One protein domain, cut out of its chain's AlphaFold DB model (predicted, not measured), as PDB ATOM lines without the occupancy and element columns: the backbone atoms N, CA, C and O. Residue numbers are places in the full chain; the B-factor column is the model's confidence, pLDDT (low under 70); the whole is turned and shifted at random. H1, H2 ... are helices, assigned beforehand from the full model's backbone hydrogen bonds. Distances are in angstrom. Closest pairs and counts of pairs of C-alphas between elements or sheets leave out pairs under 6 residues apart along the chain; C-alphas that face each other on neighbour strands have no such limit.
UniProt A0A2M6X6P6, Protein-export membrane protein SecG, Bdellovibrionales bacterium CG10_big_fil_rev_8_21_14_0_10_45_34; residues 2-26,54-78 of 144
ATOM      1  N   VAL A   2       1.824   7.759 -26.267       62.62
ATOM      2  CA  VAL A   2       0.707   6.933 -26.785       62.62
ATOM      3  C   VAL A   2       1.075   5.457 -27.019       62.62
ATOM      4  O   VAL A   2       0.254   4.582 -26.777       62.62
ATOM      5  N   GLY A   3       2.321   5.150 -27.408       70.81
ATOM      6  CA  GLY A   3       2.754   3.768 -27.675       70.81
ATOM      7  C   GLY A   3       2.658   2.832 -26.464       70.81
ATOM      8  O   GLY A   3       2.214   1.699 -26.604       70.81
ATOM      9  N   PHE A   4       2.986   3.317 -25.261       71.50
ATOM     10  CA  PHE A   4       2.854   2.523 -24.033       71.50
ATOM     11  C   PHE A   4       1.382   2.235 -23.701       71.50
ATOM     12  O   PHE A   4       1.026   1.106 -23.381       71.50
ATOM     13  N   VAL A   5       0.516   3.243 -23.854       73.75
ATOM     14  CA  VAL A   5      -0.932   3.113 -23.630       73.75
ATOM     15  C   VAL A   5      -1.565   2.165 -24.655       73.75
ATOM     16  O   VAL A   5      -2.386   1.331 -24.283       73.75
ATOM     17  N   ALA A   6      -1.143   2.228 -25.922       74.00
ATOM     18  CA  ALA A   6      -1.624   1.345 -26.982       74.00
ATOM     19  C   ALA A   6      -1.228  -0.118 -26.739       74.00
ATOM     20  O   ALA A   6      -2.076  -1.005 -26.802       74.00
ATOM     21  N   VAL A   7       0.039  -0.372 -26.398       78.62
ATOM     22  CA  VAL A   7       0.530  -1.726 -26.093       78.62
ATOM     23  C   VAL A   7      -0.189  -2.305 -24.876       78.62
ATOM     24  O   VAL A   7      -0.642  -3.449 -24.918       78.62
ATOM     25  N   LEU A   8      -0.361  -1.508 -23.818       82.06
ATOM     26  CA  LEU A   8      -1.075  -1.928 -22.614       82.06
ATOM     27  C   LEU A   8      -2.553  -2.228 -22.911       82.06
ATOM     28  O   LEU A   8      -3.079  -3.234 -22.444       82.06
ATOM     29  N   HIS A   9      -3.209  -1.425 -23.749       71.44
ATOM     30  CA  HIS A   9      -4.598  -1.647 -24.151       71.44
ATOM     31  C   HIS A   9      -4.788  -2.929 -24.973       71.44
ATOM     32  O   HIS A   9      -5.717  -3.695 -24.718       71.44
ATOM     33  N   ILE A  10      -3.896  -3.188 -25.933       80.88
ATOM     34  CA  ILE A  10      -3.923  -4.404 -26.757       80.88
ATOM     35  C   ILE A  10      -3.745  -5.641 -25.873       80.88
ATOM     36  O   ILE A  10      -4.478  -6.619 -26.020       80.88
ATOM     37  N   LEU A  11      -2.825  -5.580 -24.910       81.19
ATOM     38  CA  LEU A  11      -2.564  -6.680 -23.985       81.19
ATOM     39  C   LEU A  11      -3.779  -6.966 -23.088       81.19
ATOM     40  O   LEU A  11      -4.162  -8.123 -22.941       81.19
ATOM     41  N   VAL A  12      -4.440  -5.924 -22.574       77.44
ATOM     42  CA  VAL A  12      -5.690  -6.040 -21.797       77.44
ATOM     43  C   VAL A  12      -6.833  -6.605 -22.649       77.44
ATOM     44  O   VAL A  12      -7.556  -7.481 -22.179       77.44
ATOM     45  N   CYS A  13      -6.976  -6.176 -23.908       76.44
ATOM     46  CA  CYS A  13      -7.984  -6.716 -24.826       76.44
ATOM     47  C   CYS A  13      -7.805  -8.219 -25.053       76.44
ATOM     48  O   CYS A  13      -8.761  -8.980 -24.917       76.44
ATOM     49  N   VAL A  14      -6.579  -8.655 -25.355       80.06
ATOM     50  CA  VAL A  14      -6.270 -10.077 -25.558       80.06
ATOM     51  C   VAL A  14      -6.533 -10.870 -24.278       80.06
ATOM     52  O   VAL A  14      -7.134 -11.941 -24.339       80.06
ATOM     53  N   PHE A  15      -6.170 -10.328 -23.113       79.50
ATOM     54  CA  PHE A  15      -6.431 -10.979 -21.830       79.50
ATOM     55  C   PHE A  15      -7.930 -11.169 -21.565       79.50
ATOM     56  O   PHE A  15      -8.340 -12.252 -21.153       79.50
ATOM     57  N   LEU A  16      -8.762 -10.162 -21.849       75.12
ATOM     58  CA  LEU A  16     -10.214 -10.279 -21.678       75.12
ATOM     59  C   LEU A  16     -10.846 -11.278 -22.652       75.12
ATOM     60  O   LEU A  16     -11.729 -12.029 -22.248       75.12
ATOM     61  N   ILE A  17     -10.362 -11.348 -23.897       75.44
ATOM     62  CA  ILE A  17     -10.809 -12.360 -24.867       75.44
ATOM     63  C   ILE A  17     -10.469 -13.765 -24.357       75.44
ATOM     64  O   ILE A  17     -11.332 -14.639 -24.347       75.44
ATOM     65  N   LEU A  18      -9.241 -13.990 -23.879       78.62
ATOM     66  CA  LEU A  18      -8.829 -15.290 -23.339       78.62
ATOM     67  C   LEU A  18      -9.638 -15.688 -22.095       78.62
ATOM     68  O   LEU A  18     -10.033 -16.847 -21.970       78.62
ATOM     69  N   LEU A  19      -9.936 -14.733 -21.207       67.19
ATOM     70  CA  LEU A  19     -10.795 -14.952 -20.038       67.19
ATOM     71  C   LEU A  19     -12.227 -15.333 -20.427       67.19
ATOM     72  O   LEU A  19     -12.841 -16.141 -19.734       67.19
ATOM     73  N   VAL A  20     -12.753 -14.767 -21.513       72.88
ATOM     74  CA  VAL A  20     -14.073 -15.115 -22.054       72.88
ATOM     75  C   VAL A  20     -14.051 -16.509 -22.682       72.88
ATOM     76  O   VAL A  20     -14.906 -17.326 -22.368       72.88
ATOM     77  N   LEU A  21     -13.037 -16.838 -23.488       73.31
ATOM     78  CA  LEU A  21     -12.954 -18.155 -24.132       73.31
ATOM     79  C   LEU A  21     -12.752 -19.302 -23.130       73.31
ATOM     80  O   LEU A  21     -13.259 -20.402 -23.339       73.31
ATOM     81  N   VAL A  22     -12.054 -19.061 -22.015       69.38
ATOM     82  CA  VAL A  22     -11.906 -20.046 -20.927       69.38
ATOM     83  C   VAL A  22     -13.244 -20.405 -20.270       69.38
ATOM     84  O   VAL A  22     -13.388 -21.527 -19.787       69.38
ATOM     85  N   GLN A  23     -14.229 -19.503 -20.285       61.75
ATOM     86  CA  GLN A  23     -15.554 -19.762 -19.712       61.75
ATOM     87  C   GLN A  23     -16.381 -20.738 -20.574       61.75
ATOM     88  O   GLN A  23     -17.223 -21.447 -20.026       61.75
ATOM     89  N   ASP A  24     -16.073 -20.863 -21.874       54.31
ATOM     90  CA  ASP A  24     -16.720 -21.797 -22.816       54.31
ATOM     91  C   ASP A  24     -15.887 -23.065 -23.115       54.31
ATOM     92  O   ASP A  24     -16.439 -24.136 -23.376       54.31
ATOM     93  N   SER A  25     -14.552 -22.995 -23.016       53.28
ATOM     94  CA  SER A  25     -13.614 -24.074 -23.402       53.28
ATOM     95  C   SER A  25     -13.706 -25.352 -22.542       53.28
ATOM     96  O   SER A  25     -13.123 -26.385 -22.875       53.28
ATOM     97  N   LYS A  26     -14.469 -25.331 -21.440       53.41
ATOM     98  CA  LYS A  26     -14.589 -26.473 -20.515       53.41
ATOM     99  C   LYS A  26     -16.028 -26.896 -20.183       53.41
ATOM    100  O   LYS A  26     -16.206 -27.707 -19.279       53.41
ATOM    101  N   GLU A  54     -24.759 -21.739 -19.261       65.56
ATOM    102  CA  GLU A  54     -24.533 -21.620 -20.711       65.56
ATOM    103  C   GLU A  54     -25.290 -20.426 -21.331       65.56
ATOM    104  O   GLU A  54     -24.763 -19.694 -22.171       65.56
ATOM    105  N   LYS A  55     -26.526 -20.165 -20.877       63.91
ATOM    106  CA  LYS A  55     -27.282 -18.975 -21.293       63.91
ATOM    107  C   LYS A  55     -26.665 -17.683 -20.767       63.91
ATOM    108  O   LYS A  55     -26.599 -16.716 -21.519       63.91
ATOM    109  N   MET A  56     -26.208 -17.655 -19.516       68.31
ATOM    110  CA  MET A  56     -25.559 -16.470 -18.947       68.31
ATOM    111  C   MET A  56     -24.264 -16.128 -19.683       68.31
ATOM    112  O   MET A  56     -24.078 -14.968 -20.049       68.31
ATOM    113  N   THR A  57     -23.432 -17.120 -20.012       71.94
ATOM    114  CA  THR A  57     -22.206 -16.896 -20.794       71.94
ATOM    115  C   THR A  57     -22.517 -16.355 -22.188       71.94
ATOM    116  O   THR A  57     -21.890 -15.390 -22.617       71.94
ATOM    117  N   LYS A  58     -23.562 -16.858 -22.859       70.12
ATOM    118  CA  LYS A  58     -24.037 -16.295 -24.137       70.12
ATOM    119  C   LYS A  58     -24.357 -14.802 -24.051       70.12
ATOM    120  O   LYS A  58     -23.951 -14.045 -24.931       70.12
ATOM    121  N   TYR A  59     -25.047 -14.363 -22.998       71.12
ATOM    122  CA  TYR A  59     -25.323 -12.937 -22.801       71.12
ATOM    123  C   TYR A  59     -24.045 -12.137 -22.522       71.12
ATOM    124  O   TYR A  59     -23.866 -11.067 -23.101       71.12
ATOM    125  N   VAL A  60     -23.130 -12.665 -21.703       70.94
ATOM    126  CA  VAL A  60     -21.843 -12.016 -21.390       70.94
ATOM    127  C   VAL A  60     -20.970 -11.865 -22.641       70.94
ATOM    128  O   VAL A  60     -20.411 -10.793 -22.856       70.94
ATOM    129  N   VAL A  61     -20.913 -12.876 -23.511       72.56
ATOM    130  CA  VAL A  61     -20.183 -12.838 -24.792       72.56
ATOM    131  C   VAL A  61     -20.756 -11.773 -25.729       72.56
ATOM    132  O   VAL A  61     -20.004 -10.993 -26.312       72.56
ATOM    133  N   VAL A  62     -22.084 -11.699 -25.852       76.81
ATOM    134  CA  VAL A  62     -22.749 -10.686 -26.687       76.81
ATOM    135  C   VAL A  62     -22.479  -9.278 -26.152       76.81
ATOM    136  O   VAL A  62     -22.101  -8.392 -26.918       76.81
ATOM    137  N   ILE A  63     -22.603  -9.068 -24.839       76.25
ATOM    138  CA  ILE A  63     -22.328  -7.774 -24.197       76.25
ATOM    139  C   ILE A  63     -20.851  -7.384 -24.359       76.25
ATOM    140  O   ILE A  63     -20.546  -6.223 -24.641       76.25
ATOM    141  N   PHE A  64     -19.934  -8.343 -24.234       73.50
ATOM    142  CA  PHE A  64     -18.504  -8.128 -24.432       73.50
ATOM    143  C   PHE A  64     -18.188  -7.697 -25.869       73.50
ATOM    144  O   PHE A  64     -17.544  -6.667 -26.065       73.50
ATOM    145  N   ALA A  65     -18.713  -8.406 -26.873       74.94
ATOM    146  CA  ALA A  65     -18.520  -8.061 -28.282       74.94
ATOM    147  C   ALA A  65     -19.041  -6.650 -28.613       74.94
ATOM    148  O   ALA A  65     -18.375  -5.878 -29.308       74.94
ATOM    149  N   VAL A  66     -20.205  -6.285 -28.065       77.88
ATOM    150  CA  VAL A  66     -20.781  -4.940 -28.213       77.88
ATOM    151  C   VAL A  66     -19.901  -3.885 -27.535       77.88
ATOM    152  O   VAL A  66     -19.629  -2.840 -28.125       77.88
ATOM    153  N   THR A  67     -19.397  -4.163 -26.332       71.38
ATOM    154  CA  THR A  67     -18.524  -3.245 -25.583       71.38
ATOM    155  C   THR A  67     -17.206  -2.997 -26.318       71.38
ATOM    156  O   THR A  67     -16.775  -1.849 -26.422       71.38
ATOM    157  N   THR A  68     -16.597  -4.036 -26.903       72.06
ATOM    158  CA  THR A  68     -15.398  -3.897 -27.745       72.06
ATOM    159  C   THR A  68     -15.667  -3.000 -28.950       72.06
ATOM    160  O   THR A  68     -14.883  -2.093 -29.219       72.06
ATOM    161  N   LEU A  69     -16.799  -3.177 -29.638       75.69
ATOM    162  CA  LEU A  69     -17.152  -2.364 -30.803       75.69
ATOM    163  C   LEU A  69     -17.378  -0.885 -30.442       75.69
ATOM    164  O   LEU A  69     -16.932   0.006 -31.169       75.69
ATOM    165  N   ILE A  70     -18.032  -0.620 -29.306       74.56
ATOM    166  CA  ILE A  70     -18.261   0.737 -28.793       74.56
ATOM    167  C   ILE A  70     -16.929   1.399 -28.434       74.56
ATOM    168  O   ILE A  70     -16.681   2.531 -28.848       74.56
ATOM    169  N   LEU A  71     -16.048   0.695 -27.719       68.81
ATOM    170  CA  LEU A  71     -14.763   1.243 -27.291       68.81
ATOM    171  C   LEU A  71     -13.831   1.494 -28.485       68.81
ATOM    172  O   LEU A  71     -13.159   2.519 -28.521       68.81
ATOM    173  N   THR A  72     -13.847   0.633 -29.509       66.44
ATOM    174  CA  THR A  72     -13.136   0.874 -30.776       66.44
ATOM    175  C   THR A  72     -13.673   2.105 -31.505       66.44
ATOM    176  O   THR A  72     -12.885   2.915 -31.989       66.44
ATOM    177  N   ARG A  73     -14.999   2.292 -31.564       68.75
ATOM    178  CA  ARG A  73     -15.596   3.487 -32.181       68.75
ATOM    179  C   ARG A  73     -15.270   4.767 -31.416       68.75
ATOM    180  O   ARG A  73     -14.965   5.773 -32.044       68.75
ATOM    181  N   PHE A  74     -15.269   4.722 -30.089       63.09
ATOM    182  CA  PHE A  74     -14.925   5.879 -29.260       63.09
ATOM    183  C   PHE A  74     -13.420   6.195 -29.293       63.09
ATOM    184  O   PHE A  74     -13.010   7.353 -29.303       63.09
ATOM    185  N   SER A  75     -12.582   5.161 -29.392       58.94
ATOM    186  CA  SER A  75     -11.135   5.309 -29.569       58.94
ATOM    187  C   SER A  75     -10.782   5.876 -30.956       58.94
ATOM    188  O   SER A  75      -9.816   6.625 -31.088       58.94
ATOM    189  N   ALA A  76     -11.612   5.627 -31.979       56.34
ATOM    190  CA  ALA A  76     -11.460   6.235 -33.303       56.34
ATOM    191  C   ALA A  76     -11.732   7.755 -33.315       56.34
ATOM    192  O   ALA A  76     -11.101   8.475 -34.084       56.34
ATOM    193  N   GLU A  77     -12.596   8.272 -32.434       55.44
ATOM    194  CA  GLU A  77     -12.807   9.725 -32.278       55.44
ATOM    195  C   GLU A  77     -11.615  10.416 -31.586       55.44
ATOM    196  O   GLU A  77     -11.324  11.581 -31.858       55.44
ATOM    197  N   SER A  78     -10.852   9.685 -30.764       53.06
ATOM    198  CA  SER A  78      -9.604  10.180 -30.157       53.06
ATOM    199  C   SER A  78      -8.413  10.186 -31.129       53.06
ATOM    200  O   SER A  78      -7.350  10.705 -30.796       53.06
TER     201      SER A  78
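This is residues 2 to 26 and 54 to 78 of the 144 residues of the protein "Protein-export membrane protein SecG" of Bdellovibrionales bacterium CG10_big_fil_rev_8_21_14_0_10_45_34 (UniProt A0A2M6X6P6). What does the model look like? Two long helices, H1 and then H2, run side by side in opposite ways, near each other around Val 20 and Val 61 and spread apart toward residues 2 and 78, which makes a loose, narrow V. How large is it? The printed part has 50 residues with two named helices and no named strand, all helix by class; it is loose, with a radius of gyration of the C-alphas of 12.8 A and spans of 38 by 19 by 8 A.

Where is H1? It holds residues 2 to 24, 33.8 A long, from C-alpha 2 at (0.707, 6.933, -26.785). Where is H2? It holds residues 54 to 77, 35.4 A long, and ends with C-alpha 77 at (-12.807, 9.725, -32.278).

Do H1 and H2 touch? They only just touch, with 3 pairs of C-alphas within 8 A, through residues 20 to 24 and 57 to 61 alone; the closest C-alphas, of Val 20 and Val 61, are 7.1 A apart. How do they run? Opposite ways, at a shallow tilt of 14 degrees. Are their backbones helical? In H2 every O i to N i+4 pair is within hydrogen-bond range, in H1 17 of 19.

Where is the cut? Residues 27 to 53 are not printed, and C-alphas 26 and 54 are 11.1 A apart across it. What stands free? Residues 2 to 12 and 69 to 78 do. Where is confidence low? The pLDDT is under 70 in 18 residues, among them 22 to 26 and 71 to 78.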